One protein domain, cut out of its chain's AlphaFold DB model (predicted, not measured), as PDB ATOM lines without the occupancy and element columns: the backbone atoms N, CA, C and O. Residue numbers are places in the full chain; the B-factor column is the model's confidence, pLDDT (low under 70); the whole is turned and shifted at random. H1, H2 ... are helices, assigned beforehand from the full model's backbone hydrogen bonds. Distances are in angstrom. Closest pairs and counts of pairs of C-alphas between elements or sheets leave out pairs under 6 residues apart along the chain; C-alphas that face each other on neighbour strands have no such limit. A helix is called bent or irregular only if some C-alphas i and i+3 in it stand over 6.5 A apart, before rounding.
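AT A GLANCE: This is residues 110 to 145 and 191 to 308 of the 308 residues of an uncharacterized protein of Arachis hypogaea (UniProt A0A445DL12). Two long helices, H1 and H2, lie side by side and run opposite ways as the long wall of an elongated body; the short H4 crosses both toward one end, and H3 packs on H4. From H4 an unnamed stretch, residues 270 to 291, folds back past the middle of the domain, and H5 after it packs on H2. The printed part has 154 residues, with five named helices in the order H1, H2, H3, H4, H5 and no named strand; the class is all helix. It is only just compact, close to loose, with a radius of gyration of the C-alphas of 17.4 A, and spans 58 by 30 by 23 A.

IN THESE COORDINATES: Find C-alpha 110 at (205.432, 201.639, 201.763); from there H1, residues 110 to 143, runs 50.6 A. H2, residues 191 to 223, begins at (207.668, 221.299, 244.368) and runs 48.3 A. H3 is residues 232 to 254, 34.2 A long, and H4 is residues 259 to 269, 15.4 A. H5, residues 292 to 306, runs 22.5 A to C-alpha 306 at (205.390, 229.474, 218.946). H1 and H3 are only just irregular: C-alphas 116 and 119 are 6.6 A apart, and C-alphas 250 and 253 are 7.0 A apart. H5 is neither bent nor irregular, but only just: C-alphas 293 and 296 are 6.1 A apart.

HOW THE PARTS SIT: Start at H1, which touches H2 at a shallow tilt of 16 degrees, opposite ways; their closest C-alphas, those of Phe 132 and Ala 198, are 5.3 A apart. With residues 133 to 140 alone H1 touches H4, about perpendicular at 75 degrees, closest at the C-alphas of Ser 136 and Ala 264, 6.0 A. With residues 192 to 199 alone H2 touches H4, only just about perpendicular at 72 degrees; the closest C-alphas, Glu 196 and Ala 260, are 5.3 A apart. Look next at residues 248 to 252, with which alone H3 touches H4 at a steep tilt of 50 degrees, opposite ways; the closest C-alphas are those of Glu 252 and Ile 262, 6.8 A. With residues 207 to 218 alone H2 touches H5 at a shallow tilt of 27 degrees, opposite ways, closest at the C-alphas of Phe 214 and Gly 298, 6.3 A. H3 and H5 are close but not clearly touching, with the C-alphas of Ala 235 and Tyr 294 at 6.9 A. H1 is apart from H3 and H5. In H2 and H4 every O i to N i+4 pair is within hydrogen-bond range; in H1 26 of 30 are, in H3 17 of 19 and in H5 9 of 11.

THE WHOLE: The two C-alphas farthest apart, Lys 145 and Glu 226, are 59.0 A apart. Residues 146 to 190 are not printed, and C-alphas 145 and 191 are 11.5 A apart across the cut. The link from H4 to H5 is long, 22 residues; within it residues 282 to 283 pair antiparallel with residues 229 to 230. Mean pLDDT of the printed part is 79.1, and residues 110 to 117, 144 to 145, 223 to 230 and 281 to 308 are under 70.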
ATOM      1  N   GLU A 110     204.416 200.983 200.920       46.00
ATOM      2  CA  GLU A 110     205.432 201.639 201.763       46.00
ATOM      3  C   GLU A 110     204.879 202.884 202.480       46.00
ATOM      4  O   GLU A 110     205.084 203.064 203.685       46.00
ATOM      5  N   GLY A 111     204.075 203.694 201.785       50.22
ATOM      6  CA  GLY A 111     203.336 204.809 202.371       50.22
ATOM      7  C   GLY A 111     202.376 204.338 203.464       50.22
ATOM      8  O   GLY A 111     202.363 204.910 204.553       50.22
ATOM      9  N   GLN A 112     201.629 203.252 203.233       46.59
ATOM     10  CA  GLN A 112     200.770 202.607 204.238       46.59
ATOM     11  C   GLN A 112     201.559 202.017 205.421       46.59
ATOM     12  O   GLN A 112     201.073 202.058 206.555       46.59
ATOM     13  N   GLN A 113     202.780 201.509 205.209       47.06
ATOM     14  CA  GLN A 113     203.658 201.063 206.299       47.06
ATOM     15  C   GLN A 113     204.086 202.225 207.206       47.06
ATOM     16  O   GLN A 113     204.127 202.046 208.424       47.06
ATOM     17  N   TRP A 114     204.323 203.417 206.647       43.62
ATOM     18  CA  TRP A 114     204.649 204.622 207.421       43.62
ATOM     19  C   TRP A 114     203.496 205.043 208.350       43.62
ATOM     20  O   TRP A 114     203.725 205.364 209.517       43.62
ATOM     21  N   TRP A 115     202.239 204.974 207.881       52.06
ATOM     22  CA  TRP A 115     201.055 205.215 208.729       52.06
ATOM     23  C   TRP A 115     200.956 204.220 209.886       52.06
ATOM     24  O   TRP A 115     200.527 204.589 210.977       52.06
ATOM     25  N   ARG A 116     201.405 202.976 209.677       55.28
ATOM     26  CA  ARG A 116     201.316 201.902 210.674       55.28
ATOM     27  C   ARG A 116     202.163 202.164 211.929       55.28
ATOM     28  O   ARG A 116     201.898 201.561 212.965       55.28
ATOM     29  N   GLY A 117     203.164 203.045 211.847       64.94
ATOM     30  CA  GLY A 117     203.999 203.451 212.984       64.94
ATOM     31  C   GLY A 117     203.499 204.690 213.730       64.94
ATOM     32  O   GLY A 117     203.895 204.906 214.874       64.94
ATOM     33  N   PHE A 118     202.628 205.498 213.115       73.69
ATOM     34  CA  PHE A 118     202.189 206.761 213.710       73.69
ATOM     35  C   PHE A 118     201.305 206.546 214.944       73.69
ATOM     36  O   PHE A 118     201.493 207.224 215.952       73.69
ATOM     37  N   ASP A 119     200.412 205.552 214.913       80.75
ATOM     38  CA  ASP A 119     199.573 205.212 216.068       80.75
ATOM     39  C   ASP A 119     200.421 204.874 217.305       80.75
ATOM     40  O   ASP A 119     200.137 205.363 218.395       80.75
ATOM     41  N   ALA A 120     201.530 204.145 217.134       85.62
ATOM     42  CA  ALA A 120     202.452 203.838 218.231       85.62
ATOM     43  C   ALA A 120     203.159 205.093 218.778       85.62
ATOM     44  O   ALA A 120     203.364 205.220 219.986       85.62
ATOM     45  N   VAL A 121     203.513 206.050 217.911       84.94
ATOM     46  CA  VAL A 121     204.079 207.346 218.330       84.94
ATOM     47  C   VAL A 121     203.042 208.161 219.106       84.94
ATOM     48  O   VAL A 121     203.368 208.739 220.145       84.94
ATOM     49  N   TYR A 122     201.787 208.174 218.650       89.62
ATOM     50  CA  TYR A 122     200.694 208.869 219.329       89.62
ATOM     51  C   TYR A 122     200.356 208.240 220.689       89.62
ATOM     52  O   TYR A 122     200.144 208.957 221.670       89.62
ATOM     53  N   GLU A 123     200.361 206.909 220.789       91.50
ATOM     54  CA  GLU A 123     200.234 206.196 222.065       91.50
ATOM     55  C   GLU A 123     201.359 206.594 223.026       91.50
ATOM     56  O   GLU A 123     201.094 206.965 224.172       91.50
ATOM     57  N   GLN A 124     202.603 206.636 222.544       91.75
ATOM     58  CA  GLN A 124     203.747 207.055 223.350       91.75
ATOM     59  C   GLN A 124     203.646 208.523 223.799       91.75
ATOM     60  O   GLN A 124     204.044 208.868 224.914       91.75
ATOM     61  N   TYR A 125     203.117 209.405 222.950       95.00
ATOM     62  CA  TYR A 125     202.774 210.775 223.327       95.00
ATOM     63  C   TYR A 125     201.752 210.782 224.474       95.00
ATOM     64  O   TYR A 125     202.004 211.404 225.507       95.00
ATOM     65  N   CYS A 126     200.651 210.034 224.350       95.62
ATOM     66  CA  CYS A 126     199.619 209.947 225.385       95.62
ATOM     67  C   CYS A 126     200.172 209.436 226.721       95.62
ATOM     68  O   CYS A 126     199.869 210.002 227.772       95.62
ATOM     69  N   GLU A 127     201.021 208.408 226.700       96.56
ATOM     70  CA  GLU A 127     201.671 207.882 227.903       96.56
ATOM     71  C   GLU A 127     202.543 208.932 228.599       96.56
ATOM     72  O   GLU A 127     202.495 209.070 229.826       96.56
ATOM     73  N   ARG A 128     203.317 209.705 227.829       96.25
ATOM     74  CA  ARG A 128     204.155 210.776 228.384       96.25
ATOM     75  C   ARG A 128     203.324 211.942 228.918       96.25
ATOM     76  O   ARG A 128     203.652 212.463 229.982       96.25
ATOM     77  N   MET A 129     202.231 212.316 228.251       97.19
ATOM     78  CA  MET A 129     201.298 213.320 228.778       97.19
ATOM     79  C   MET A 129     200.729 212.880 230.132       97.19
ATOM     80  O   MET A 129     200.791 213.645 231.096       97.19
ATOM     81  N   LEU A 130     200.290 211.618 230.232       96.19
ATOM     82  CA  LEU A 130     199.768 211.026 231.468       96.19
ATOM     83  C   LEU A 130     200.817 210.934 232.581       96.19
ATOM     84  O   LEU A 130     200.478 211.051 233.760       96.19
ATOM     85  N   PHE A 131     202.087 210.700 232.237       96.69
ATOM     86  CA  PHE A 131     203.180 210.744 233.207       96.69
ATOM     87  C   PHE A 131     203.258 212.121 233.876       96.69
ATOM     88  O   PHE A 131     203.284 212.204 235.106       96.69
ATOM     89  N   PHE A 132     203.223 213.189 233.079       96.38
ATOM     90  CA  PHE A 132     203.241 214.551 233.598       96.38
ATOM     91  C   PHE A 132     201.952 214.919 234.341       96.38
ATOM     92  O   PHE A 132     202.044 215.530 235.399       96.38
ATOM     93  N   ASP A 133     200.779 214.455 233.898       95.56
ATOM     94  CA  ASP A 133     199.513 214.675 234.620       95.56
ATOM     95  C   ASP A 133     199.571 214.116 236.050       95.56
ATOM     96  O   ASP A 133     199.160 214.765 237.018       95.56
ATOM     97  N   ARG A 134     200.125 212.905 236.202       95.00
ATOM     98  CA  ARG A 134     200.315 212.270 237.515       95.00
ATOM     99  C   ARG A 134     201.309 213.044 238.369       95.00
ATOM    100  O   ARG A 134     201.047 213.241 239.554       95.00
ATOM    101  N   MET A 135     202.417 213.486 237.775       92.62
ATOM    102  CA  MET A 135     203.445 214.251 238.475       92.62
ATOM    103  C   MET A 135     202.903 215.608 238.953       92.62
ATOM    104  O   MET A 135     202.968 215.897 240.145       92.62
ATOM    105  N   SER A 136     202.244 216.381 238.085       92.25
ATOM    106  CA  SER A 136     201.611 217.656 238.448       92.25
ATOM    107  C   SER A 136     200.529 217.492 239.515       92.25
ATOM    108  O   SER A 136     200.465 218.280 240.457       92.25
ATOM    109  N   THR A 137     199.694 216.450 239.419       92.38
ATOM    110  CA  THR A 137     198.672 216.165 240.439       92.38
ATOM    111  C   THR A 137     199.304 215.850 241.789       92.38
ATOM    112  O   THR A 137     198.818 216.313 242.820       92.38
ATOM    113  N   GLN A 138     200.383 215.066 241.807       91.19
ATOM    114  CA  GLN A 138     201.099 214.759 243.038       91.19
ATOM    115  C   GLN A 138     201.649 216.037 243.680       91.19
ATOM    116  O   GLN A 138     201.376 216.278 244.853       91.19
ATOM    117  N   GLN A 139     202.326 216.887 242.906       90.31
ATOM    118  CA  GLN A 139     202.958 218.090 243.450       90.31
ATOM    119  C   GLN A 139     201.961 219.167 243.875       90.31
ATOM    120  O   GLN A 139     202.143 219.765 244.931       90.31
ATOM    121  N   LEU A 140     200.845 219.343 243.164       88.88
ATOM    122  CA  LEU A 140     199.774 220.241 243.615       88.88
ATOM    123  C   LEU A 140     199.200 219.835 244.982       88.88
ATOM    124  O   LEU A 140     198.863 220.695 245.797       88.88
ATOM    125  N   ASN A 141     199.107 218.531 245.255       85.00
ATOM    126  CA  ASN A 141     198.649 218.032 246.550       85.00
ATOM    127  C   ASN A 141     199.685 218.231 247.664       85.00
ATOM    128  O   ASN A 141     199.293 218.353 248.821       85.00
ATOM    129  N   GLU A 142     200.982 218.246 247.348       82.50
ATOM    130  CA  GLU A 142     202.045 218.539 248.317       82.50
ATOM    131  C   GLU A 142     202.134 220.045 248.614       82.50
ATOM    132  O   GLU A 142     202.164 220.431 249.781       82.50
ATOM    133  N   VAL A 143     202.037 220.906 247.591       74.31
ATOM    134  CA  VAL A 143     201.983 222.375 247.752       74.31
ATOM    135  C   VAL A 143     200.776 222.800 248.600       74.31
ATOM    136  O   VAL A 143     200.898 223.629 249.500       74.31
ATOM    137  N   GLY A 144     199.608 222.183 248.383       65.94
ATOM    138  CA  GLY A 144     198.383 222.482 249.134       65.94
ATOM    139  C   GLY A 144     198.395 222.064 250.613       65.94
ATOM    140  O   GLY A 144     197.532 222.507 251.371       65.94
ATOM    141  N   LYS A 145     199.352 221.232 251.050       64.38
ATOM    142  CA  LYS A 145     199.464 220.791 252.453       64.38
ATOM    143  C   LYS A 145     200.215 221.782 253.349       64.38
ATOM    144  O   LYS A 145     200.142 221.640 254.570       64.38
ATOM    145  N   PRO A 191     208.796 221.883 245.088       77.56
ATOM    146  CA  PRO A 191     207.668 221.299 244.368       77.56
ATOM    147  C   PRO A 191     207.190 222.192 243.212       77.56
ATOM    148  O   PRO A 191     206.590 221.679 242.265       77.56
ATOM    149  N   TYR A 192     207.484 223.498 243.241       84.38
ATOM    150  CA  TYR A 192     207.199 224.406 242.132       84.38
ATOM    151  C   TYR A 192     208.031 224.085 240.893       84.38
ATOM    152  O   TYR A 192     207.499 224.098 239.782       84.38
ATOM    153  N   GLN A 193     209.307 223.741 241.072       89.81
ATOM    154  CA  GLN A 193     210.201 223.420 239.963       89.81
ATOM    155  C   GLN A 193     209.761 222.151 239.222       89.81
ATOM    156  O   GLN A 193     209.885 222.063 237.998       89.81
ATOM    157  N   ASP A 194     209.176 221.189 239.932       91.44
ATOM    158  CA  ASP A 194     208.583 220.006 239.309       91.44
ATOM    159  C   ASP A 194     207.300 220.328 238.539       91.44
ATOM    160  O   ASP A 194     207.101 219.816 237.436       91.44
ATOM    161  N   ILE A 195     206.441 221.200 239.079       93.56
ATOM    162  CA  ILE A 195     205.235 221.663 238.379       93.56
ATOM    163  C   ILE A 195     205.621 222.409 237.094       93.56
ATOM    164  O   ILE A 195     205.030 222.162 236.042       93.56
ATOM    165  N   GLU A 196     206.637 223.270 237.151       94.81
ATOM    166  CA  GLU A 196     207.185 223.960 235.981       94.81
ATOM    167  C   GLU A 196     207.780 222.971 234.971       94.81
ATOM    168  O   GLU A 196     207.465 223.033 233.782       94.81
ATOM    169  N   THR A 197     208.562 221.996 235.439       94.75
ATOM    170  CA  THR A 197     209.129 220.939 234.589       94.75
ATOM    171  C   THR A 197     208.033 220.141 233.886       94.75
ATOM    172  O   THR A 197     208.153 219.834 232.699       94.75
ATOM    173  N   ALA A 198     206.941 219.823 234.585       95.44
ATOM    174  CA  ALA A 198     205.802 219.140 233.991       95.44
ATOM    175  C   ALA A 198     205.086 219.991 232.943       95.44
ATOM    176  O   ALA A 198     204.765 219.487 231.868       95.44
ATOM    177  N   TYR A 199     204.869 221.275 233.237       96.56
ATOM    178  CA  TYR A 199     204.255 222.220 232.310       96.56
ATOM    179  C   TYR A 199     205.063 222.338 231.013       96.56
ATOM    180  O   TYR A 199     204.522 222.106 229.930       96.56
ATOM    181  N   VAL A 200     206.368 222.609 231.119       96.56
ATOM    182  CA  VAL A 200     207.267 222.707 229.958       96.56
ATOM    183  C   VAL A 200     207.313 221.379 229.206       96.56
ATOM    184  O   VAL A 200     207.176 221.358 227.985       96.56
ATOM    185  N   GLY A 201     207.421 220.255 229.922       96.06
ATOM    186  CA  GLY A 201     207.404 218.921 229.326       96.06
ATOM    187  C   GLY A 201     206.146 218.658 228.496       96.06
ATOM    188  O   GLY A 201     206.240 218.206 227.356       96.06
ATOM    189  N   GLN A 202     204.967 218.992 229.020       96.44
ATOM    190  CA  GLN A 202     203.701 218.834 228.300       96.44
ATOM    191  C   GLN A 202     203.562 219.792 227.115       96.44
ATOM    192  O   GLN A 202     203.049 219.381 226.072       96.44
ATOM    193  N   MET A 203     204.043 221.034 227.222       94.25
ATOM    194  CA  MET A 203     204.105 221.951 226.080       94.25
ATOM    195  C   MET A 203     204.981 221.391 224.957       94.25
ATOM    196  O   MET A 203     204.532 221.331 223.812       94.25
ATOM    197  N   CYS A 204     206.190 220.919 225.282       95.69
ATOM    198  CA  CYS A 204     207.105 220.322 224.310       95.69
ATOM    199  C   CYS A 204     206.496 219.093 223.630       95.69
ATOM    200  O   CYS A 204     206.536 218.989 222.408       95.69
ATOM    201  N   LEU A 205     205.876 218.194 224.400       94.94
ATOM    202  CA  LEU A 205     205.192 217.021 223.851       94.94
ATOM    203  C   LEU A 205     204.040 217.405 222.921       94.94
ATOM    204  O   LEU A 205     203.841 216.783 221.882       94.94
ATOM    205  N   THR A 206     203.270 218.425 223.293       95.25
ATOM    206  CA  THR A 206     202.154 218.920 222.478       95.25
ATOM    207  C   THR A 206     202.665 219.508 221.169       95.25
ATOM    208  O   THR A 206     202.116 219.210 220.111       95.25
ATOM    209  N   TRP A 207     203.735 220.302 221.227       92.69
ATOM    210  CA  TRP A 207     204.405 220.832 220.043       92.69
ATOM    211  C   TRP A 207     204.905 219.716 219.123       92.69
ATOM    212  O   TRP A 207     204.599 219.718 217.932       92.69
ATOM    213  N   GLU A 208     205.630 218.744 219.677       89.12
ATOM    214  CA  GLU A 208     206.158 217.603 218.931       89.12
ATOM    215  C   GLU A 208     205.026 216.829 218.244       89.12
ATOM    216  O   GLU A 208     205.076 216.603 217.036       89.12
ATOM    217  N   ALA A 209     203.953 216.511 218.973       90.56
ATOM    218  CA  ALA A 209     202.803 215.803 218.420       90.56
ATOM    219  C   ALA A 209     202.083 216.598 217.316       90.56
ATOM    220  O   ALA A 209     201.695 216.008 216.305       90.56
ATOM    221  N   LEU A 210     201.920 217.919 217.468       89.38
ATOM    222  CA  LEU A 210     201.352 218.785 216.424       89.38
ATOM    223  C   LEU A 210     202.228 218.792 215.170       89.38
ATOM    224  O   LEU A 210     201.728 218.586 214.065       89.38
ATOM    225  N   HIS A 211     203.532 218.995 215.342       84.44
ATOM    226  CA  HIS A 211     204.482 219.060 214.239       84.44
ATOM    227  C   HIS A 211     204.581 217.726 213.491       84.44
ATOM    228  O   HIS A 211     204.570 217.705 212.257       84.44
ATOM    229  N   CYS A 212     204.631 216.602 214.215       86.62
ATOM    230  CA  CYS A 212     204.621 215.268 213.624       86.62
ATOM    231  C   CYS A 212     203.356 215.038 212.791       86.62
ATOM    232  O   CYS A 212     203.461 214.621 211.639       86.62
ATOM    233  N   GLN A 213     202.176 215.367 213.327       86.19
ATOM    234  CA  GLN A 213     200.914 215.207 212.602       86.19
ATOM    235  C   GLN A 213     200.811 216.107 211.370       86.19
ATOM    236  O   GLN A 213     200.372 215.656 210.311       86.19
ATOM    237  N   PHE A 214     201.250 217.361 211.479       83.56
ATOM    238  CA  PHE A 214     201.280 218.291 210.353       83.56
ATOM    239  C   PHE A 214     202.221 217.813 209.243       83.56
ATOM    240  O   PHE A 214     201.829 217.775 208.076       83.56
ATOM    241  N   SER A 215     203.440 217.406 209.602       81.88
ATOM    242  CA  SER A 215     204.431 216.894 208.648       81.88
ATOM    243  C   SER A 215     203.906 215.652 207.932       81.88
ATOM    244  O   SER A 215     204.024 215.524 206.714       81.88
ATOM    245  N   HIS A 216     203.259 214.757 208.684       77.81
ATOM    246  CA  HIS A 216     202.680 213.525 208.158       77.81
ATOM    247  C   HIS A 216     201.533 213.790 207.181       77.81
ATOM    248  O   HIS A 216     201.512 213.228 206.085       77.81
ATOM    249  N   LEU A 217     200.605 214.679 207.541       77.69
ATOM    250  CA  LEU A 217     199.516 215.084 206.655       77.69
ATOM    251  C   LEU A 217     200.022 215.781 205.394       77.69
ATOM    252  O   LEU A 217     199.548 215.473 204.304       77.69
ATOM    253  N   SER A 218     200.989 216.686 205.536       78.75
ATOM    254  CA  SER A 218     201.558 217.430 204.408       78.75
ATOM    255  C   SER A 218     202.201 216.484 203.398       78.75
ATOM    256  O   SER A 218     201.921 216.574 202.206       78.75
ATOM    257  N   HIS A 219     202.967 215.502 203.886       76.94
ATOM    258  CA  HIS A 219     203.513 214.436 203.052       76.94
ATOM    259  C   HIS A 219     202.396 213.616 202.388       76.94
ATOM    260  O   HIS A 219     202.438 213.352 201.194       76.94
ATOM    261  N   LYS A 220     201.336 213.240 203.115       73.75
ATOM    262  CA  LYS A 220     200.219 212.496 202.507       73.75
ATOM    263  C   LYS A 220     199.609 213.228 201.316       73.75
ATOM    264  O   LYS A 220     199.384 212.618 200.280       73.75
ATOM    265  N   ILE A 221     199.325 214.515 201.497       74.25
ATOM    266  CA  ILE A 221     198.653 215.343 200.496       74.25
ATOM    267  C   ILE A 221     199.548 215.519 199.265       74.25
ATOM    268  O   ILE A 221     199.035 215.505 198.152       74.25
ATOM    269  N   SER A 222     200.873 215.623 199.437       75.00
ATOM    270  CA  SER A 222     201.793 215.782 198.305       75.00
ATOM    271  C   SER A 222     201.902 214.538 197.422       75.00
ATOM    272  O   SER A 222     202.042 214.676 196.212       75.00
ATOM    273  N   TRP A 223     201.849 213.334 198.002       69.75
ATOM    274  CA  TRP A 223     202.009 212.074 197.255       69.75
ATOM    275  C   TRP A 223     200.689 211.460 196.779       69.75
ATOM    276  O   TRP A 223     200.701 210.576 195.928       69.75
ATOM    277  N   GLN A 224     199.560 211.884 197.349       66.81
ATOM    278  CA  GLN A 224     198.224 211.364 197.046       66.81
ATOM    279  C   GLN A 224     197.202 212.515 196.886       66.81
ATOM    280  O   GLN A 224     196.227 212.572 197.647       66.81
ATOM    281  N   PRO A 225     197.411 213.454 195.939       63.41
ATOM    282  CA  PRO A 225     196.561 214.638 195.799       63.41
ATOM    283  C   PRO A 225     195.114 214.307 195.399       63.41
ATOM    284  O   PRO A 225     194.190 215.015 195.798       63.41
ATOM    285  N   GLU A 226     194.887 213.202 194.688       62.25
ATOM    286  CA  GLU A 226     193.557 212.748 194.264       62.25
ATOM    287  C   GLU A 226     192.811 211.941 195.338       62.25
ATOM    288  O   GLU A 226     191.671 211.524 195.119       62.25
ATOM    289  N   ASN A 227     193.415 211.692 196.504       62.25
ATOM    290  CA  ASN A 227     192.801 210.851 197.523       62.25
ATOM    291  C   ASN A 227     191.700 211.622 198.278       62.25
ATOM    292  O   ASN A 227     192.005 212.569 199.008       62.25
ATOM    293  N   PRO A 228     190.418 211.208 198.191       59.53
ATOM    294  CA  PRO A 228     189.294 211.935 198.781       59.53
ATOM    295  C   PRO A 228     189.173 211.694 200.298       59.53
ATOM    296  O   PRO A 228     188.066 211.621 200.834       59.53
ATOM    297  N   THR A 229     190.292 211.515 201.012       66.38
ATOM    298  CA  THR A 229     190.259 211.296 202.461       66.38
ATOM    299  C   THR A 229     189.656 212.525 203.132       66.38
ATOM    300  O   THR A 229     190.184 213.629 203.014       66.38
ATOM    301  N   CYS A 230     188.571 212.328 203.880       69.88
ATOM    302  CA  CYS A 230     187.949 213.408 204.623       69.88
ATOM    303  C   CYS A 230     188.312 213.341 206.102       69.88
ATOM    304  O   CYS A 230     188.237 212.289 206.741       69.88
ATOM    305  N   TYR A 231     188.682 214.493 206.654       75.31
ATOM    306  CA  TYR A 231     189.185 214.627 208.017       75.31
ATOM    307  C   TYR A 231     188.208 215.380 208.928       75.31
ATOM    308  O   TYR A 231     188.611 215.849 209.995       75.31
ATOM    309  N   ASN A 232     186.937 215.554 208.528       78.50
ATOM    310  CA  ASN A 232     185.952 216.417 209.212       78.50
ATOM    311  C   ASN A 232     185.933 216.224 210.736       78.50
ATOM    312  O   ASN A 232     185.910 217.193 211.495       78.50
ATOM    313  N   HIS A 233     186.004 214.968 211.186       80.50
ATOM    314  CA  HIS A 233     186.081 214.643 212.606       80.50
ATOM    315  C   HIS A 233     187.341 215.213 213.270       80.50
ATOM    316  O   HIS A 233     187.246 215.890 214.293       80.50
ATOM    317  N   SER A 234     188.506 214.996 212.657       82.75
ATOM    318  CA  SER A 234     189.782 215.545 213.115       82.75
ATOM    319  C   SER A 234     189.726 217.078 213.193       82.75
ATOM    320  O   SER A 234     190.094 217.632 214.223       82.75
ATOM    321  N   ALA A 235     189.164 217.781 212.197       80.81
ATOM    322  CA  ALA A 235     189.055 219.256 212.235       80.81
ATOM    323  C   ALA A 235     188.248 219.726 213.436       80.81
ATOM    324  O   ALA A 235     188.664 220.635 214.150       80.81
ATOM    325  N   GLN A 236     187.107 219.082 213.683       86.25
ATOM    326  CA  GLN A 236     186.276 219.411 214.830       86.25
ATOM    327  C   GLN A 236     187.044 219.223 216.147       86.25
ATOM    328  O   GLN A 236     186.921 220.044 217.058       86.25
ATOM    329  N   GLN A 237     187.853 218.168 216.263       89.06
ATOM    330  CA  GLN A 237     188.681 217.950 217.447       89.06
ATOM    331  C   GLN A 237     189.788 219.008 217.588       89.06
ATOM    332  O   GLN A 237     190.007 219.501 218.696       89.06
ATOM    333  N   PHE A 238     190.443 219.418 216.497       87.69
ATOM    334  CA  PHE A 238     191.434 220.504 216.527       87.69
ATOM    335  C   PHE A 238     190.811 221.858 216.856       87.69
ATOM    336  O   PHE A 238     191.401 222.643 217.593       87.69
ATOM    337  N   GLN A 239     189.586 222.114 216.401       89.75
ATOM    338  CA  GLN A 239     188.841 223.299 216.809       89.75
ATOM    339  C   GLN A 239     188.582 223.290 218.323       89.75
ATOM    340  O   GLN A 239     188.772 224.306 218.988       89.75
ATOM    341  N   GLN A 240     188.197 222.144 218.897       92.44
ATOM    342  CA  GLN A 240     188.045 222.017 220.353       92.44
ATOM    343  C   GLN A 240     189.368 222.241 221.090       92.44
ATOM    344  O   GLN A 240     189.383 222.929 222.109       92.44
ATOM    345  N   PHE A 241     190.469 221.693 220.572       94.00
ATOM    346  CA  PHE A 241     191.809 221.924 221.108       94.00
ATOM    347  C   PHE A 241     192.156 223.420 221.126       94.00
ATOM    348  O   PHE A 241     192.538 223.945 222.172       94.00
ATOM    349  N   GLN A 242     191.953 224.119 220.004       91.81
ATOM    350  CA  GLN A 242     192.218 225.553 219.882       91.81
ATOM    351  C   GLN A 242     191.372 226.367 220.866       91.81
ATOM    352  O   GLN A 242     191.899 227.240 221.549       91.81
ATOM    353  N   VAL A 243     190.078 226.056 220.990       94.44
ATOM    354  CA  VAL A 243     189.185 226.733 221.942       94.44
ATOM    355  C   VAL A 243     189.655 226.538 223.383       94.44
ATOM    356  O   VAL A 243     189.624 227.487 224.160       94.44
ATOM    357  N   LEU A 244     190.103 225.335 223.760       95.19
ATOM    358  CA  LEU A 244     190.637 225.085 225.102       95.19
ATOM    359  C   LEU A 244     191.921 225.878 225.360       95.19
ATOM    360  O   LEU A 244     192.047 226.481 226.425       95.19
ATOM    361  N   LEU A 245     192.844 225.898 224.394       94.31
ATOM    362  CA  LEU A 245     194.096 226.647 224.491       94.31
ATOM    363  C   LEU A 245     193.843 228.152 224.610       94.31
ATOM    364  O   LEU A 245     194.340 228.791 225.534       94.31
ATOM    365  N   GLN A 246     193.033 228.709 223.712       94.19
ATOM    366  CA  GLN A 246     192.704 230.128 223.717       94.19
ATOM    367  C   GLN A 246     191.989 230.520 225.011       94.19
ATOM    368  O   GLN A 246     192.378 231.485 225.660       94.19
ATOM    369  N   ARG A 247     191.019 229.713 225.453       95.25
ATOM    370  CA  ARG A 247     190.341 229.926 226.732       95.25
ATOM    371  C   ARG A 247     191.320 229.912 227.904       95.25
ATOM    372  O   ARG A 247     191.139 230.687 228.835       95.25
ATOM    373  N   PHE A 248     192.318 229.032 227.901       95.88
ATOM    374  CA  PHE A 248     193.341 229.030 228.944       95.88
ATOM    375  C   PHE A 248     194.145 230.335 228.930       95.88
ATOM    376  O   PHE A 248     194.228 230.990 229.960       95.88
ATOM    377  N   ILE A 249     194.652 230.753 227.768       94.69
ATOM    378  CA  ILE A 249     195.459 231.976 227.621       94.69
ATOM    379  C   ILE A 249     194.668 233.230 228.016       94.69
ATOM    380  O   ILE A 249     195.212 234.122 228.658       94.69
ATOM    381  N   GLU A 250     193.386 233.299 227.660       94.56
ATOM    382  CA  GLU A 250     192.518 234.428 228.008       94.56
ATOM    383  C   GLU A 250     192.188 234.485 229.505       94.56
ATOM    384  O   GLU A 250     192.049 235.576 230.050       94.56
ATOM    385  N   ASN A 251     192.054 233.336 230.180       94.12
ATOM    386  CA  ASN A 251     191.680 233.293 231.598       94.12
ATOM    387  C   ASN A 251     192.882 233.325 232.552       94.12
ATOM    388  O   ASN A 251     192.745 233.849 233.655       94.12
ATOM    389  N   GLU A 252     194.041 232.795 232.147       93.81
ATOM    390  CA  GLU A 252     195.234 232.658 232.996       93.81
ATOM    391  C   GLU A 252     195.656 233.961 233.701       93.81
ATOM    392  O   GLU A 252     195.877 233.903 234.910       93.81
ATOM    393  N   PRO A 253     195.652 235.147 233.055       93.88
ATOM    394  CA  PRO A 253     196.001 236.410 233.717       93.88
ATOM    395  C   PRO A 253     195.075 236.816 234.874       93.88
ATOM    396  O   PRO A 253     195.425 237.689 235.668       93.88
ATOM    397  N   PHE A 254     193.877 236.231 234.951       95.25
ATOM    398  CA  PHE A 254     192.884 236.508 235.990       95.25
ATOM    399  C   PHE A 254     192.888 235.458 237.109       95.25
ATOM    400  O   PHE A 254     192.158 235.607 238.093       95.25
ATOM    401  N   GLU A 255     193.686 234.399 236.977       94.94
ATOM    402  CA  GLU A 255     193.836 233.365 237.993       94.94
ATOM    403  C   GLU A 255     195.011 233.665 238.937       94.94
ATOM    404  O   GLU A 255     196.018 234.261 238.568       94.94
ATOM    405  N   GLN A 256     194.892 233.238 240.195       91.44
ATOM    406  CA  GLN A 256     195.938 233.442 241.197       91.44
ATOM    407  C   GLN A 256     196.962 232.301 241.166       91.44
ATOM    408  O   GLN A 256     196.593 231.144 241.386       91.44
ATOM    409  N   GLY A 257     198.244 232.635 241.015       90.25
ATOM    410  CA  GLY A 257     199.365 231.691 241.101       90.25
ATOM    411  C   GLY A 257     200.386 231.915 239.992       90.25
ATOM    412  O   GLY A 257     200.275 232.871 239.227       90.25
ATOM    413  N   LEU A 258     201.381 231.035 239.908       92.75
ATOM    414  CA  LEU A 258     202.270 230.994 238.746       92.75
ATOM    415  C   LEU A 258     201.580 230.271 237.584       92.75
ATOM    416  O   LEU A 258     200.802 229.340 237.799       92.75
ATOM    417  N   ARG A 259     201.915 230.640 236.343       95.31
ATOM    418  CA  ARG A 259     201.318 230.060 235.127       95.31
ATOM    419  C   ARG A 259     201.324 228.531 235.115       95.31
ATOM    420  O   ARG A 259     200.323 227.920 234.754       95.31
ATOM    421  N   ALA A 260     202.425 227.911 235.545       95.06
ATOM    422  CA  ALA A 260     202.548 226.454 235.604       95.06
ATOM    423  C   ALA A 260     201.578 225.819 236.624       95.06
ATOM    424  O   ALA A 260     200.991 224.773 236.346       95.06
ATOM    425  N   GLU A 261     201.342 226.464 237.771       94.62
ATOM    426  CA  GLU A 261     200.352 226.007 238.755       94.62
ATOM    427  C   GLU A 261     198.923 226.185 238.245       94.62
ATOM    428  O   GLU A 261     198.094 225.285 238.392       94.62
ATOM    429  N   ILE A 262     198.640 227.345 237.644       96.25
ATOM    430  CA  ILE A 262     197.346 227.658 237.034       96.25
ATOM    431  C   ILE A 262     197.033 226.598 235.978       96.25
ATOM    432  O   ILE A 262     196.002 225.931 236.054       96.25
ATOM    433  N   TYR A 263     197.971 226.353 235.066       97.00
ATOM    434  CA  TYR A 263     197.871 225.300 234.067       97.00
ATOM    435  C   TYR A 263     197.633 223.917 234.683       97.00
ATOM    436  O   TYR A 263     196.709 223.223 234.261       97.00
ATOM    437  N   ALA A 264     198.415 223.516 235.689       95.81
ATOM    438  CA  ALA A 264     198.286 222.201 236.310       95.81
ATOM    439  C   ALA A 264     196.898 222.000 236.949       95.81
ATOM    440  O   ALA A 264     196.270 220.952 236.773       95.81
ATOM    441  N   ARG A 265     196.362 223.019 237.639       95.62
ATOM    442  CA  ARG A 265     194.996 222.978 238.191       95.62
ATOM    443  C   ARG A 265     193.948 222.927 237.084       95.62
ATOM    444  O   ARG A 265     193.035 222.100 237.142       95.62
ATOM    445  N   THR A 266     194.089 223.768 236.064       96.31
ATOM    446  CA  THR A 266     193.144 223.829 234.947       96.31
ATOM    447  C   THR A 266     193.118 222.511 234.187       96.31
ATOM    448  O   THR A 266     192.037 221.975 233.952       96.31
ATOM    449  N   ARG A 267     194.273 221.912 233.897       95.69
ATOM    450  CA  ARG A 267     194.381 220.612 233.227       95.69
ATOM    451  C   ARG A 267     193.786 219.463 234.044       95.69
ATOM    452  O   ARG A 267     193.126 218.607 233.464       95.69
ATOM    453  N   ASN A 268     193.890 219.486 235.375       94.25
ATOM    454  CA  ASN A 268     193.194 218.513 236.230       94.25
ATOM    455  C   ASN A 268     191.664 218.572 236.068       94.25
ATOM    456  O   ASN A 268     190.993 217.544 236.145       94.25
ATOM    457  N   THR A 269     191.103 219.761 235.824       94.62
ATOM    458  CA  THR A 269     189.662 219.931 235.549       94.62
ATOM    459  C   THR A 269     189.296 219.725 234.078       94.62
ATOM    460  O   THR A 269     188.184 219.299 233.765       94.62
ATOM    461  N   LEU A 270     190.236 219.995 233.170       94.94
ATOM    462  CA  LEU A 270     190.093 219.922 231.720       94.94
ATOM    463  C   LEU A 270     191.231 219.068 231.130       94.94
ATOM    464  O   LEU A 270     192.142 219.619 230.514       94.94
ATOM    465  N   PRO A 271     191.169 217.723 231.226       93.69
ATOM    466  CA  PRO A 271     192.269 216.840 230.805       93.69
ATOM    467  C   PRO A 271     192.625 216.915 229.313       93.69
ATOM    468  O   PRO A 271     193.641 216.382 228.883       93.69
ATOM    469  N   LYS A 272     191.764 217.548 228.504       95.25
ATOM    470  CA  LYS A 272     191.981 217.774 227.071       95.25
ATOM    471  C   LYS A 272     192.764 219.057 226.757       95.25
ATOM    472  O   LYS A 272     193.119 219.265 225.599       95.25
ATOM    473  N   LEU A 273     192.990 219.939 227.734       96.31
ATOM    474  CA  LEU A 273     193.805 221.141 227.538       96.31
ATOM    475  C   LEU A 273     195.217 220.714 227.128       96.31
ATOM    476  O   LEU A 273     195.792 219.881 227.810       96.31
ATOM    477  N   LEU A 274     195.759 221.252 226.030       95.75
ATOM    478  CA  LEU A 274     197.033 220.806 225.437       95.75
ATOM    479  C   LEU A 274     197.108 219.282 225.181       95.75
ATOM    480  O   LEU A 274     198.182 218.693 225.233       95.75
ATOM    481  N   GLN A 275     195.985 218.605 224.928       96.38
ATOM    482  CA  GLN A 275     195.990 217.215 224.463       96.38
ATOM    483  C   GLN A 275     195.733 217.192 222.959       96.38
ATOM    484  O   GLN A 275     194.601 217.405 222.524       96.38
ATOM    485  N   VAL A 276     196.770 216.932 222.162       94.44
ATOM    486  CA  VAL A 276     196.648 216.922 220.699       94.44
ATOM    487  C   VAL A 276     195.705 215.789 220.274       94.44
ATOM    488  O   VAL A 276     195.927 214.645 220.679       94.44
ATOM    489  N   PRO A 277     194.652 216.061 219.482       91.56
ATOM    490  CA  PRO A 277     193.811 215.015 218.903       91.56
ATOM    491  C   PRO A 277     194.603 214.092 217.970       91.56
ATOM    492  O   PRO A 277     195.573 214.537 217.363       91.56
ATOM    493  N   ASN A 278     194.199 212.827 217.838       88.62
ATOM    494  CA  ASN A 278     194.770 211.938 216.823       88.62
ATOM    495  C   ASN A 278     194.063 212.168 215.483       88.62
ATOM    496  O   ASN A 278     192.833 212.091 215.420       88.62
ATOM    497  N   ILE A 279     194.817 212.413 214.416       81.19
ATOM    498  CA  ILE A 279     194.264 212.546 213.072       81.19
ATOM    499  C   ILE A 279     193.832 211.181 212.555       81.19
ATOM    500  O   ILE A 279     194.636 210.310 212.238       81.19
ATOM    501  N   GLN A 280     192.520 211.031 212.412       73.62
ATOM    502  CA  GLN A 280     191.898 209.888 211.762       73.62
ATOM    503  C   GLN A 280     191.281 210.363 210.445       73.62
ATOM    504  O   GLN A 280     190.519 211.336 210.412       73.62
ATOM    505  N   GLY A 281     191.679 209.719 209.348       63.03
ATOM    506  CA  GLY A 281     191.139 209.960 208.015       63.03
ATOM    507  C   GLY A 281     190.120 208.891 207.652       63.03
ATOM    508  O   GLY A 281     190.397 207.700 207.794       63.03
ATOM    509  N   ASN A 282     188.956 209.309 207.162       53.44
ATOM    510  CA  ASN A 282     187.906 208.396 206.737       53.44
ATOM    511  C   ASN A 282     187.908 208.346 205.205       53.44
ATOM    512  O   ASN A 282     187.845 209.393 204.554       53.44
ATOM    513  N   PHE A 283     187.914 207.147 204.619       46.00
ATOM    514  CA  PHE A 283     187.609 206.978 203.197       46.00
ATOM    515  C   PHE A 283     186.099 207.124 203.011       46.00
ATOM    516  O   PHE A 283     185.351 206.152 203.092       46.00
ATOM    517  N   THR A 284     185.618 208.350 202.823       43.03
ATOM    518  CA  THR A 284     184.236 208.576 202.394       43.03
ATOM    519  C   THR A 284     184.247 209.055 200.959       43.03
ATOM    520  O   THR A 284     184.733 210.141 200.659       43.03
ATOM    521  N   VAL A 285     183.695 208.224 200.077       43.19
ATOM    522  CA  VAL A 285     183.419 208.584 198.688       43.19
ATOM    523  C   VAL A 285     182.473 209.788 198.699       43.19
ATOM    524  O   VAL A 285     181.441 209.748 199.370       43.19
ATOM    525  N   ASN A 286     182.826 210.814 197.923       42.47
ATOM    526  CA  ASN A 286     182.097 212.068 197.696       42.47
ATOM    527  C   ASN A 286     182.313 213.157 198.764       42.47
ATOM    528  O   ASN A 286     181.478 213.327 199.640       42.47
ATOM    529  N   HIS A 287     183.404 213.921 198.664       44.44
ATOM    530  CA  HIS A 287     183.395 215.396 198.716       44.44
ATOM    531  C   HIS A 287     184.831 215.923 198.520       44.44
ATOM    532  O   HIS A 287     185.694 215.740 199.375       44.44
ATOM    533  N   HIS A 288     185.076 216.601 197.395       47.06
ATOM    534  CA  HIS A 288     186.378 217.161 196.986       47.06
ATOM    535  C   HIS A 288     186.878 218.336 197.861       47.06
ATOM    536  O   HIS A 288     187.963 218.857 197.632       47.06
ATOM    537  N   GLU A 289     186.114 218.773 198.865       45.94
ATOM    538  CA  GLU A 289     186.409 219.990 199.642       45.94
ATOM    539  C   GLU A 289     187.175 219.734 200.953       45.94
ATOM    540  O   GLU A 289     187.541 220.675 201.654       45.94
ATOM    541  N   CYS A 290     187.448 218.475 201.309       50.03
ATOM    542  CA  CYS A 290     187.860 218.134 202.673       50.03
ATOM    543  C   CYS A 290     189.382 218.259 202.941       50.03
ATOM    544  O   CYS A 290     189.787 218.197 204.094       50.03
ATOM    545  N   CYS A 291     190.248 218.474 201.939       48.72
ATOM    546  CA  CYS A 291     191.710 218.512 202.157       48.72
ATOM    547  C   CYS A 291     192.278 219.905 202.508       48.72
ATOM    548  O   CYS A 291     193.180 220.005 203.340       48.72
ATOM    549  N   TYR A 292     191.747 220.998 201.947       46.31
ATOM    550  CA  TYR A 292     192.378 222.326 202.060       46.31
ATOM    551  C   TYR A 292     192.160 223.036 203.406       46.31
ATOM    552  O   TYR A 292     192.968 223.879 203.793       46.31
ATOM    553  N   SER A 293     191.122 222.670 204.165       46.91
ATOM    554  CA  SER A 293     190.836 223.301 205.464       46.91
ATOM    555  C   SER A 293     191.893 222.999 206.542       46.91
ATOM    556  O   SER A 293     191.993 223.742 207.513       46.91
ATOM    557  N   TYR A 294     192.684 221.929 206.401       51.19
ATOM    558  CA  TYR A 294     193.581 221.427 207.457       51.19
ATOM    559  C   TYR A 294     194.957 222.075 207.447       51.19
ATOM    560  O   TYR A 294     195.537 222.298 208.509       51.19
ATOM    561  N   HIS A 295     195.470 222.383 206.257       48.75
ATOM    562  CA  HIS A 295     196.811 222.934 206.107       48.75
ATOM    563  C   HIS A 295     196.900 224.321 206.765       48.75
ATOM    564  O   HIS A 295     197.778 224.563 207.588       48.75
ATOM    565  N   LEU A 296     195.888 225.165 206.533       47.66
ATOM    566  CA  LEU A 296     195.781 226.503 207.122       47.66
ATOM    567  C   LEU A 296     195.558 226.476 208.644       47.66
ATOM    568  O   LEU A 296     196.079 227.324 209.367       47.66
ATOM    569  N   GLN A 297     194.804 225.498 209.156       52.00
ATOM    570  CA  GLN A 297     194.514 225.398 210.589       52.00
ATOM    571  C   GLN A 297     195.725 224.890 211.390       52.00
ATOM    572  O   GLN A 297     195.962 225.353 212.506       52.00
ATOM    573  N   GLY A 298     196.496 223.957 210.818       52.47
ATOM    574  CA  GLY A 298     197.717 223.412 211.415       52.47
ATOM    575  C   GLY A 298     198.837 224.445 211.514       52.47
ATOM    576  O   GLY A 298     199.414 224.607 212.588       52.47
ATOM    577  N   GLU A 299     199.085 225.205 210.442       53.47
ATOM    578  CA  GLU A 299     200.049 226.311 210.475       53.47
ATOM    579  C   GLU A 299     199.660 227.360 211.520       53.47
ATOM    580  O   GLU A 299     200.490 227.756 212.334       53.47
ATOM    581  N   MET A 300     198.381 227.746 211.583       53.62
ATOM    582  CA  MET A 300     197.901 228.729 212.558       53.62
ATOM    583  C   MET A 300     198.084 228.261 214.014       53.62
ATOM    584  O   MET A 300     198.453 229.060 214.872       53.62
ATOM    585  N   LEU A 301     197.879 226.971 214.302       56.62
ATOM    586  CA  LEU A 301     198.092 226.381 215.632       56.62
ATOM    587  C   LEU A 301     199.573 226.331 216.030       56.62
ATOM    588  O   LEU A 301     199.915 226.642 217.171       56.62
ATOM    589  N   ILE A 302     200.445 225.977 215.086       56.44
ATOM    590  CA  ILE A 302     201.901 225.962 215.265       56.44
ATOM    591  C   ILE A 302     202.407 227.392 215.506       56.44
ATOM    592  O   ILE A 302     203.091 227.650 216.495       56.44
ATOM    593  N   PHE A 303     201.997 228.358 214.682       50.69
ATOM    594  CA  PHE A 303     202.364 229.765 214.864       50.69
ATOM    595  C   PHE A 303     201.867 230.345 216.194       50.69
ATOM    596  O   PHE A 303     202.597 231.090 216.850       50.69
ATOM    597  N   HIS A 304     200.656 229.985 216.629       52.97
ATOM    598  CA  HIS A 304     200.106 230.459 217.899       52.97
ATOM    599  C   HIS A 304     200.872 229.896 219.105       52.97
ATOM    600  O   HIS A 304     201.182 230.643 220.029       52.97
ATOM    601  N   MET A 305     201.225 228.606 219.089       53.28
ATOM    602  CA  MET A 305     202.039 227.978 220.141       53.28
ATOM    603  C   MET A 305     203.474 228.521 220.171       53.28
ATOM    604  O   MET A 305     204.042 228.646 221.245       53.28
ATOM    605  N   ALA A 306     204.052 228.879 219.021       42.78
ATOM    606  CA  ALA A 306     205.390 229.474 218.946       42.78
ATOM    607  C   ALA A 306     205.445 230.944 219.410       42.78
ATOM    608  O   ALA A 306     206.527 231.461 219.682       42.78
ATOM    609  N   SER A 307     204.294 231.622 219.474       42.72
ATOM    610  CA  SER A 307     204.182 233.038 219.860       42.72
ATOM    611  C   SER A 307     203.782 233.254 221.328       42.72
ATOM    612  O   SER A 307     203.684 234.406 221.751       42.72
ATOM    613  N   THR A 308     203.514 232.181 222.087       48.03
ATOM    614  CA  THR A 308     203.160 232.223 223.523       48.03
ATOM    615  C   THR A 308     204.270 231.668 224.395       48.03
ATOM    616  O   THR A 308     204.343 232.120 225.559       48.03
TER     617      THR A 308